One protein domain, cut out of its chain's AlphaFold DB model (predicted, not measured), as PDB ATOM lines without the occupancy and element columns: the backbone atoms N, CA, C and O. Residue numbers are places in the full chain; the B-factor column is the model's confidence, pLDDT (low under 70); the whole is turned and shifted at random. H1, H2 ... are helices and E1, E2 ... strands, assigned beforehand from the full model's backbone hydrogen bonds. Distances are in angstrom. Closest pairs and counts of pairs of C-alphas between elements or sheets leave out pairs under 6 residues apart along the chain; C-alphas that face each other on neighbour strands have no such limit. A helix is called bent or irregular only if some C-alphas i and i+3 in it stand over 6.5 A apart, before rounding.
ATOM      1  N   GLY A   6     192.194 223.885 274.072       71.31
ATOM      2  CA  GLY A   6     192.269 222.958 272.939       71.31
ATOM      3  C   GLY A   6     193.131 221.710 273.168       71.31
ATOM      4  O   GLY A   6     192.875 220.700 272.525       71.31
ATOM      5  N   ASP A   7     194.097 221.737 274.090       79.25
ATOM      6  CA  ASP A   7     194.942 220.567 274.387       79.25
ATOM      7  C   ASP A   7     194.239 219.574 275.328       79.25
ATOM      8  O   ASP A   7     194.640 218.416 275.412       79.25
ATOM      9  N   LEU A   8     193.143 219.989 275.981       82.50
ATOM     10  CA  LEU A   8     192.354 219.122 276.861       82.50
ATOM     11  C   LEU A   8     191.747 217.924 276.122       82.50
ATOM     12  O   LEU A   8     191.396 216.941 276.763       82.50
ATOM     13  N   ILE A   9     191.681 217.965 274.789       83.25
ATOM     14  CA  ILE A   9     191.224 216.840 273.964       83.25
ATOM     15  C   ILE A   9     192.065 215.568 274.110       83.25
ATOM     16  O   ILE A   9     191.569 214.459 273.883       83.25
ATOM     17  N   PHE A  10     193.318 215.730 274.529       81.38
ATOM     18  CA  PHE A  10     194.251 214.632 274.763       81.38
ATOM     19  C   PHE A  10     194.340 214.224 276.238       81.38
ATOM     20  O   PHE A  10     194.760 213.106 276.522       81.38
ATOM     21  N   ASP A  11     193.932 215.104 277.157       84.06
ATOM     22  CA  ASP A  11     194.152 214.942 278.599       84.06
ATOM     23  C   ASP A  11     192.864 214.596 279.376       84.06
ATOM     24  O   ASP A  11     192.942 214.066 280.484       84.06
ATOM     25  N   VAL A  12     191.679 214.896 278.827       84.81
ATOM     26  CA  VAL A  12     190.380 214.682 279.486       84.81
ATOM     27  C   VAL A  12     189.623 213.531 278.828       84.81
ATOM     28  O   VAL A  12     189.649 213.362 277.606       84.81
ATOM     29  N   ASP A  13     188.939 212.742 279.654       87.88
ATOM     30  CA  ASP A  13     188.051 211.680 279.197       87.88
ATOM     31  C   ASP A  13     186.642 212.230 278.956       87.88
ATOM     32  O   ASP A  13     185.967 212.684 279.881       87.88
ATOM     33  N   PHE A  14     186.231 212.254 277.693       89.81
ATOM     34  CA  PHE A  14     184.907 212.678 277.265       89.81
ATOM     35  C   PHE A  14     184.483 211.908 276.014       89.81
ATOM     36  O   PHE A  14     185.317 211.466 275.216       89.81
ATOM     37  N   ASP A  15     183.169 211.804 275.828       92.00
ATOM     38  CA  ASP A  15     182.560 210.979 274.783       92.00
ATOM     39  C   ASP A  15     182.660 211.600 273.385       92.00
ATOM     40  O   ASP A  15     182.808 210.883 272.394       92.00
ATOM     41  N   ALA A  16     182.576 212.932 273.289       93.50
ATOM     42  CA  ALA A  16     182.606 213.670 272.029       93.50
ATOM     43  C   ALA A  16     183.044 215.134 272.204       93.50
ATOM     44  O   ALA A  16     182.965 215.703 273.291       93.50
ATOM     45  N   VAL A  17     183.467 215.757 271.102       92.06
ATOM     46  CA  VAL A  17     183.887 217.165 271.023       92.06
ATOM     47  C   VAL A  17     182.858 217.985 270.264       92.06
ATOM     48  O   VAL A  17     182.456 217.617 269.160       92.06
ATOM     49  N   GLU A  18     182.477 219.141 270.805       91.69
ATOM     50  CA  GLU A  18     181.687 220.110 270.052       91.69
ATOM     51  C   GLU A  18     182.550 220.763 268.959       91.69
ATOM     52  O   GLU A  18     183.404 221.605 269.230       91.69
ATOM     53  N   VAL A  19     182.336 220.371 267.701       90.25
ATOM     54  CA  VAL A  19     183.089 220.909 266.549       90.25
ATOM     55  C   VAL A  19     182.372 222.075 265.873       90.25
ATOM     56  O   VAL A  19     182.984 222.864 265.150       90.25
ATOM     57  N   PHE A  20     181.071 222.215 266.132       89.19
ATOM     58  CA  PHE A  20     180.256 223.316 265.646       89.19
ATOM     59  C   PHE A  20     179.406 223.896 266.776       89.19
ATOM     60  O   PHE A  20     178.446 223.271 267.212       89.19
ATOM     61  N   ASN A  21     179.731 225.125 267.169       86.56
ATOM     62  CA  ASN A  21     178.999 225.917 268.152       86.56
ATOM     63  C   ASN A  21     178.400 227.165 267.472       86.56
ATOM     64  O   ASN A  21     179.030 227.749 266.581       86.56
ATOM     65  N   GLY A  22     177.178 227.551 267.856       81.44
ATOM     66  CA  GLY A  22     176.408 228.622 267.209       81.44
ATOM     67  C   GLY A  22     177.052 230.008 267.268       81.44
ATOM     68  O   GLY A  22     176.751 230.847 266.420       81.44
ATOM     69  N   HIS A  23     177.986 230.222 268.194       77.62
ATOM     70  CA  HIS A  23     178.716 231.481 268.378       77.62
ATOM     71  C   HIS A  23     180.159 231.430 267.877       77.62
ATOM     72  O   HIS A  23     180.875 232.431 267.884       77.62
ATOM     73  N   THR A  24     180.602 230.270 267.398       71.25
ATOM     74  CA  THR A  24     181.995 230.054 267.020       71.25
ATOM     75  C   THR A  24     182.188 230.275 265.517       71.25
ATOM     76  O   THR A  24     182.122 229.350 264.700       71.25
ATOM     77  N   PHE A  25     182.430 231.535 265.145       60.69
ATOM     78  CA  PHE A  25     182.751 231.953 263.778       60.69
ATOM     79  C   PHE A  25     184.231 232.337 263.665       60.69
ATOM     80  O   PHE A  25     184.702 233.226 264.366       60.69
ATOM     81  N   GLY A  26     184.963 231.700 262.744       58.22
ATOM     82  CA  GLY A  26     186.342 232.094 262.430       58.22
ATOM     83  C   GLY A  26     187.390 231.628 263.443       58.22
ATOM     84  O   GLY A  26     188.272 232.400 263.815       58.22
ATOM     85  N   ASN A  27     187.323 230.365 263.873       67.38
ATOM     86  CA  ASN A  27     188.384 229.789 264.695       67.38
ATOM     87  C   ASN A  27     189.736 229.799 263.976       67.38
ATOM     88  O   ASN A  27     189.836 229.562 262.772       67.38
ATOM     89  N   ARG A  28     190.798 230.021 264.758       72.94
ATOM     90  CA  ARG A  28     192.186 229.936 264.283       72.94
ATOM     91  C   ARG A  28     192.585 228.504 263.911       72.94
ATOM     92  O   ARG A  28     193.448 228.321 263.058       72.94
ATOM     93  N   SER A  29     191.982 227.514 264.563       77.00
ATOM     94  CA  SER A  29     192.109 226.089 264.261       77.00
ATOM     95  C   SER A  29     190.778 225.530 263.769       77.00
ATOM     96  O   SER A  29     189.718 226.036 264.123       77.00
ATOM     97  N   ASP A  30     190.836 224.486 262.950       86.88
ATOM     98  CA  ASP A  30     189.655 223.763 262.485       86.88
ATOM     99  C   ASP A  30     189.286 222.681 263.519       86.88
ATOM    100  O   ASP A  30     190.035 221.706 263.646       86.88
ATOM    101  N   PRO A  31     188.186 222.836 264.285       86.56
ATOM    102  CA  PRO A  31     187.824 221.891 265.342       86.56
ATOM    103  C   PRO A  31     187.542 220.489 264.808       86.56
ATOM    104  O   PRO A  31     187.827 219.514 265.497       86.56
ATOM    105  N   VAL A  32     187.037 220.381 263.571       89.44
ATOM    106  CA  VAL A  32     186.772 219.089 262.922       89.44
ATOM    107  C   VAL A  32     188.085 218.336 262.749       89.44
ATOM    108  O   VAL A  32     188.223 217.223 263.243       89.44
ATOM    109  N   LYS A  33     189.099 218.982 262.163       89.06
ATOM    110  CA  LYS A  33     190.426 218.369 261.980       89.06
ATOM    111  C   LYS A  33     191.094 217.998 263.300       89.06
ATOM    112  O   LYS A  33     191.827 217.017 263.361       89.06
ATOM    113  N   GLN A  34     190.884 218.792 264.349       87.69
ATOM    114  CA  GLN A  34     191.426 218.493 265.674       87.69
ATOM    115  C   GLN A  34     190.746 217.271 266.300       87.69
ATOM    116  O   GLN A  34     191.443 216.416 266.842       87.69
ATOM    117  N   ALA A  35     189.420 217.153 266.178       89.69
ATOM    118  CA  ALA A  35     188.677 215.981 266.634       89.69
ATOM    119  C   ALA A  35     189.073 214.711 265.864       89.69
ATOM    120  O   ALA A  35     189.334 213.683 266.487       89.69
ATOM    121  N   GLU A  36     189.217 214.800 264.537       90.56
ATOM    122  CA  GLU A  36     189.707 213.700 263.693       90.56
ATOM    123  C   GLU A  36     191.114 213.252 264.104       90.56
ATOM    124  O   GLU A  36     191.350 212.064 264.311       90.56
ATOM    125  N   ALA A  37     192.048 214.197 264.276       89.44
ATOM    126  CA  ALA A  37     193.424 213.893 264.669       89.44
ATOM    127  C   ALA A  37     193.524 213.260 266.066       89.44
ATOM    128  O   ALA A  37     194.439 212.478 266.322       89.44
ATOM    129  N   ALA A  38     192.593 213.589 266.960       88.12
ATOM    130  CA  ALA A  38     192.504 213.009 268.294       88.12
ATOM    131  C   ALA A  38     191.678 211.710 268.346       88.12
ATOM    132  O   ALA A  38     191.572 211.114 269.416       88.12
ATOM    133  N   GLY A  39     191.079 211.276 267.230       90.38
ATOM    134  CA  GLY A  39     190.214 210.093 267.184       90.38
ATOM    135  C   GLY A  39     188.961 210.227 268.053       90.38
ATOM    136  O   GLY A  39     188.516 209.244 268.641       90.38
ATOM    137  N   ARG A  40     188.420 211.444 268.190       92.00
ATOM    138  CA  ARG A  40     187.256 211.730 269.036       92.00
ATOM    139  C   ARG A  40     185.981 211.841 268.212       92.00
ATOM    140  O   ARG A  40     185.981 212.426 267.127       92.00
ATOM    141  N   ASN A  41     184.879 211.347 268.774       94.88
ATOM    142  CA  ASN A  41     183.554 211.578 268.213       94.88
ATOM    143  C   ASN A  41     183.223 213.074 268.237       94.88
ATOM    144  O   ASN A  41     183.755 213.842 269.042       94.88
ATOM    145  N   MET A  42     182.336 213.495 267.345       94.00
ATOM    146  CA  MET A  42     181.999 214.901 267.147       94.00
ATOM    147  C   MET A  42     180.542 215.154 267.495       94.00
ATOM    148  O   MET A  42     179.695 214.293 267.300       94.00
ATOM    149  N   VAL A  43     180.238 216.357 267.964       95.19
ATOM    150  CA  VAL A  43     178.879 216.842 268.218       95.19
ATOM    151  C   VAL A  43     178.797 218.334 267.870       95.19
ATOM    152  O   VAL A  43     179.804 218.980 267.571       95.19
ATOM    153  N   GLY A  44     177.590 218.889 267.833       93.25
ATOM    154  CA  GLY A  44     177.373 220.315 267.628       93.25
ATOM    155  C   GLY A  44     176.170 220.818 268.407       93.25
ATOM    156  O   GLY A  44     175.229 220.067 268.659       93.25
ATOM    157  N   GLY A  45     176.184 222.099 268.742       92.12
ATOM    158  CA  GLY A  45     175.149 222.732 269.537       92.12
ATOM    159  C   GLY A  45     174.929 224.176 269.115       92.12
ATOM    160  O   GLY A  45     175.839 224.893 268.710       92.12
ATOM    161  N   SER A  46     173.672 224.616 269.173       90.31
ATOM    162  CA  SER A  46     173.353 226.020 268.879       90.31
ATOM    163  C   SER A  46     173.889 226.982 269.936       90.31
ATOM    164  O   SER A  46     174.070 228.150 269.614       90.31
ATOM    165  N   ASP A  47     174.134 226.494 271.160       90.38
ATOM    166  CA  ASP A  47     174.541 227.304 272.314       90.38
ATOM    167  C   ASP A  47     173.702 228.591 272.426       90.38
ATOM    168  O   ASP A  47     174.188 229.721 272.493       90.38
ATOM    169  N   ALA A  48     172.387 228.405 272.294       88.31
ATOM    170  CA  ALA A  48     171.446 229.496 272.138       88.31
ATOM    171  C   ALA A  48     171.269 230.256 273.460       88.31
ATOM    172  O   ALA A  48     170.783 229.715 274.450       88.31
ATOM    173  N   HIS A  49     171.596 231.541 273.430       89.12
ATOM    174  CA  HIS A  49     171.378 232.520 274.491       89.12
ATOM    175  C   HIS A  49     170.131 233.371 274.223       89.12
ATOM    176  O   HIS A  49     169.594 234.021 275.122       89.12
ATOM    177  N   THR A  50     169.641 233.360 272.980       84.94
ATOM    178  CA  THR A  50     168.391 234.010 272.583       84.94
ATOM    179  C   THR A  50     167.476 233.038 271.846       84.94
ATOM    180  O   THR A  50     167.931 232.086 271.215       84.94
ATOM    181  N   LEU A  51     166.162 233.303 271.859       83.31
ATOM    182  CA  LEU A  51     165.207 232.520 271.063       83.31
ATOM    183  C   LEU A  51     165.621 232.481 269.587       83.31
ATOM    184  O   LEU A  51     165.474 231.449 268.941       83.31
ATOM    185  N   GLY A  52     166.171 233.593 269.086       79.25
ATOM    186  CA  GLY A  52     166.665 233.757 267.723       79.25
ATOM    187  C   GLY A  52     167.673 232.694 267.294       79.25
ATOM    188  O   GLY A  52     167.696 232.352 266.124       79.25
ATOM    189  N   GLU A  53     168.468 232.164 268.219       82.06
ATOM    190  CA  GLU A  53     169.576 231.239 267.942       82.06
ATOM    191  C   GLU A  53     169.156 229.765 267.954       82.06
ATOM    192  O   GLU A  53     169.903 228.902 267.479       82.06
ATOM    193  N   LEU A  54     167.950 229.465 268.453       85.31
ATOM    194  CA  LEU A  54     167.453 228.098 268.564       85.31
ATOM    195  C   LEU A  54     167.469 227.386 267.209       85.31
ATOM    196  O   LEU A  54     166.933 227.866 266.209       85.31
ATOM    197  N   GLY A  55     168.090 226.206 267.204       83.88
ATOM    198  CA  GLY A  55     168.211 225.346 266.031       83.88
ATOM    199  C   GLY A  55     169.113 225.895 264.924       83.88
ATOM    200  O   GLY A  55     169.094 225.359 263.819       83.88
ATOM    201  N   GLY A  56     169.941 226.912 265.196       86.81
ATOM    202  CA  GLY A  56     171.026 227.313 264.290       86.81
ATOM    203  C   GLY A  56     172.043 226.189 264.042       86.81
ATOM    204  O   GLY A  56     172.674 226.133 262.985       86.81
ATOM    205  N   ILE A  57     172.156 225.247 264.980       90.69
ATOM    206  CA  ILE A  57     172.885 223.987 264.827       90.69
ATOM    207  C   ILE A  57     172.025 222.873 265.406       90.69
ATOM    208  O   ILE A  57     171.522 222.992 266.525       90.69
ATOM    209  N   THR A  58     171.850 221.803 264.637       90.81
ATOM    210  CA  THR A  58     171.108 220.616 265.052       90.81
ATOM    211  C   THR A  58     171.949 219.370 264.852       90.81
ATOM    212  O   THR A  58     172.757 219.285 263.924       90.81
ATOM    213  N   VAL A  59     171.711 218.380 265.704       92.94
ATOM    214  CA  VAL A  59     172.267 217.039 265.570       92.94
ATOM    215  C   VAL A  59     171.141 216.114 265.139       92.94
ATOM    216  O   VAL A  59     170.115 216.022 265.809       92.94
ATOM    217  N   ASN A  60     171.320 215.466 263.993       92.50
ATOM    218  CA  ASN A  60     170.398 214.467 263.483       92.50
ATOM    219  C   ASN A  60     170.961 213.077 263.780       92.50
ATOM    220  O   ASN A  60     172.118 212.795 263.464       92.50
ATOM    221  N   VAL A  61     170.113 212.222 264.345       92.56
ATOM    222  CA  VAL A  61     170.407 210.827 264.684       92.56
ATOM    223  C   VAL A  61     169.252 209.949 264.214       92.56
ATOM    224  O   VAL A  61     168.112 210.410 264.162       92.56
ATOM    225  N   GLU A  62     169.546 208.707 263.834       85.75
ATOM    226  CA  GLU A  62     168.532 207.740 263.380       85.75
ATOM    227  C   GLU A  62     167.976 206.878 264.529       85.75
ATOM    228  O   GLU A  62     166.966 206.199 264.351       85.75
ATOM    229  N   GLY A  63     168.592 206.938 265.716       89.50
ATOM    230  CA  GLY A  63     168.214 206.157 266.894       89.50
ATOM    231  C   GLY A  63     168.386 206.935 268.197       89.50
ATOM    232  O   GLY A  63     168.145 208.145 268.243       89.50
ATOM    233  N   ASP A  64     168.799 206.238 269.257       94.69
ATOM    234  CA  ASP A  64     169.100 206.879 270.533       94.69
ATOM    235  C   ASP A  64     170.259 207.877 270.388       94.69
ATOM    236  O   ASP A  64     171.254 207.622 269.700       94.69
ATOM    237  N   LEU A  65     170.112 209.041 271.020       90.06
ATOM    238  CA  LEU A  65     171.071 210.133 270.905       90.06
ATOM    239  C   LEU A  65     172.429 209.761 271.502       90.06
ATOM    240  O   LEU A  65     173.455 210.040 270.885       90.06
ATOM    241  N   ILE A  66     172.435 209.155 272.690       93.56
ATOM    242  CA  ILE A  66     173.664 208.831 273.414       93.56
ATOM    243  C   ILE A  66     174.407 207.738 272.656       93.56
ATOM    244  O   ILE A  66     175.588 207.902 272.354       93.56
ATOM    245  N   GLU A  67     173.709 206.670 272.268       95.75
ATOM    246  CA  GLU A  67     174.310 205.584 271.485       95.75
ATOM    247  C   GLU A  67     174.884 206.094 270.157       95.75
ATOM    248  O   GLU A  67     176.000 205.738 269.780       95.75
ATOM    249  N   SER A  68     174.166 206.992 269.475       95.12
ATOM    250  CA  SER A  68     174.630 207.582 268.215       95.12
ATOM    251  C   SER A  68     175.875 208.454 268.396       95.12
ATOM    252  O   SER A  68     176.756 208.433 267.535       95.12
ATOM    253  N   ILE A  69     175.977 209.210 269.498       93.94
ATOM    254  CA  ILE A  69     177.172 210.004 269.829       93.94
ATOM    255  C   ILE A  69     178.361 209.082 270.097       93.94
ATOM    256  O   ILE A  69     179.425 209.287 269.516       93.94
ATOM    257  N   LEU A  70     178.175 208.050 270.925       94.00
ATOM    258  CA  LEU A  70     179.229 207.093 271.274       94.00
ATOM    259  C   LEU A  70     179.725 206.300 270.057       94.00
ATOM    260  O   LEU A  70     180.912 205.996 269.961       94.00
ATOM    261  N   ALA A  71     178.838 206.021 269.101       93.94
ATOM    262  CA  ALA A  71     179.171 205.363 267.841       93.94
ATOM    263  C   ALA A  71     179.742 206.311 266.766       93.94
ATOM    264  O   ALA A  71     180.093 205.849 265.680       93.94
ATOM    265  N   GLY A  72     179.788 207.628 267.013       91.19
ATOM    266  CA  GLY A  72     180.209 208.624 266.020       91.19
ATOM    267  C   GLY A  72     179.236 208.786 264.840       91.19
ATOM    268  O   GLY A  72     179.593 209.361 263.814       91.19
ATOM    269  N   GLY A  73     178.001 208.292 264.966       88.69
ATOM    270  CA  GLY A  73     176.989 208.240 263.905       88.69
ATOM    271  C   GLY A  73     176.152 209.511 263.750       88.69
ATOM    272  O   GLY A  73     175.081 209.475 263.143       88.69
ATOM    273  N   VAL A  74     176.584 210.634 264.324       93.31
ATOM    274  CA  VAL A  74     175.787 211.863 264.345       93.31
ATOM    275  C   VAL A  74     175.993 212.717 263.097       93.31
ATOM    276  O   VAL A  74     177.110 212.953 262.642       93.31
ATOM    277  N   GLN A  75     174.901 213.263 262.563       93.62
ATOM    278  CA  GLN A  75     174.952 214.235 261.473       93.62
ATOM    279  C   GLN A  75     174.724 215.645 262.016       93.62
ATOM    280  O   GLN A  75     173.605 216.004 262.387       93.62
ATOM    281  N   ILE A  76     175.767 216.472 262.021       92.38
ATOM    282  CA  ILE A  76     175.670 217.859 262.488       92.38
ATOM    283  C   ILE A  76     175.267 218.761 261.320       92.38
ATOM    284  O   ILE A  76     175.936 218.803 260.286       92.38
ATOM    285  N   LYS A  77     174.174 219.510 261.476       89.44
ATOM    286  CA  LYS A  77     173.662 220.429 260.455       89.44
ATOM    287  C   LYS A  77     173.651 221.854 260.977       89.44
ATOM    288  O   LYS A  77     173.040 222.151 261.998       89.44
ATOM    289  N   ARG A  78     174.280 222.756 260.224       85.62
ATOM    290  CA  ARG A  78     174.133 224.202 260.411       85.62
ATOM    291  C   ARG A  78     172.910 224.677 259.646       85.62
ATOM    292  O   ARG A  78     172.801 224.463 258.439       85.62
ATOM    293  N   MET A  79     172.002 225.336 260.342       80.44
ATOM    294  CA  MET A  79     170.829 225.958 259.753       80.44
ATOM    295  C   MET A  79     170.916 227.465 259.940       80.44
ATOM    296  O   MET A  79     171.520 227.955 260.887       80.44
ATOM    297  N   ASN A  80     170.296 228.227 259.040       69.81
ATOM    298  CA  ASN A  80     170.105 229.642 259.312       69.81
ATOM    299  C   ASN A  80     169.051 229.764 260.434       69.81
ATOM    300  O   ASN A  80     167.904 229.375 260.189       69.81
TER     301      ASN A  80
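AT A GLANCE: This is residues 6 to 80 of the 108 residues of an uncharacterized protein of Candidatus Altiarchaeales archaeon (UniProt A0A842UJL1). Two short parallel strands, E1 and E2, make the middle of a small flat domain, with H2 packed on one side of them and the antiparallel pair E3 and E4 on the other, E3 and E4 both near E2. H1 lies at the edge near H2, and H3 packs near Ala 16 and Asn 41, where E1 and E2 begin. The 75 printed residues hold three named helices and four named strands, in the order H1, E1, H2, E2, E3, H3, E4, and the class is mixed, helices and strands. The whole is compact, with a radius of gyration of the C-alphas of 12.7 A, and spans 35 by 33 by 17 A.

HOW THE PARTS SIT: H1, residues 6 to 11, and H2, residues 31 to 37, are close but not clearly touching; their closest C-alphas, Ile 9 and Ala 35, are 7.8 A apart. They run the same way at a shallow tilt of 33 degrees, only just short of steep. E1, residues 16 to 21, and E2, residues 41 to 45, are parallel neighbours at 35 degrees, with N 17 and O 41 2.8 A apart and N 43 and O 17 2.8 A apart, within hydrogen-bond range. E1, H2 and E2 form a strand-helix-strand unit, two parallel neighbour strands with a helix between them in the chain, and its crossover is right-handed. The closest C-alphas of E1 and H2, Val 19 and Pro 31, are 5.0 A apart. E3, residues 57 to 60, and E4, residues 75 to 78, are antiparallel neighbours at 156 degrees, with N 58 and O 77 2.9 A apart. The closest C-alphas of E2 and E3, Gly 45 and Ile 57, are 5.4 A apart. H3, residues 65 to 70, has Ile 69 with its C-alpha 6.8 A from that of Asn 41 in E2, their closest pair; H3 is apart from H1 and H2. In H2 and H3 every O i to N i+4 pair is within hydrogen-bond range; in H1 0 of 2 are, beside 2 of 3 O i to N i+3 pairs.

IN THESE COORDINATES: H1 begins at C-alpha 6, (192.269, 222.958, 272.939), and is 10.0 A long; it is neither bent nor irregular, but only just, with C-alphas 6 and 9 6.3 A apart. E1 is 13.3 A long, H2 9.8 A, E2 14.0 A, E3 9.9 A and H3 8.7 A. E4, 10.1 A, ends at C-alpha 78, (174.133, 224.202, 260.411).

THE WHOLE: The C-alphas farthest apart, those of Asp 11 and Gly 52, are 35.0 A from each other. The printed part has no cut. The link from E2 to E3, 11 residues, is long. Mean pLDDT of the printed part is 86.8; residues 25 to 27 and residue 80 are under 70.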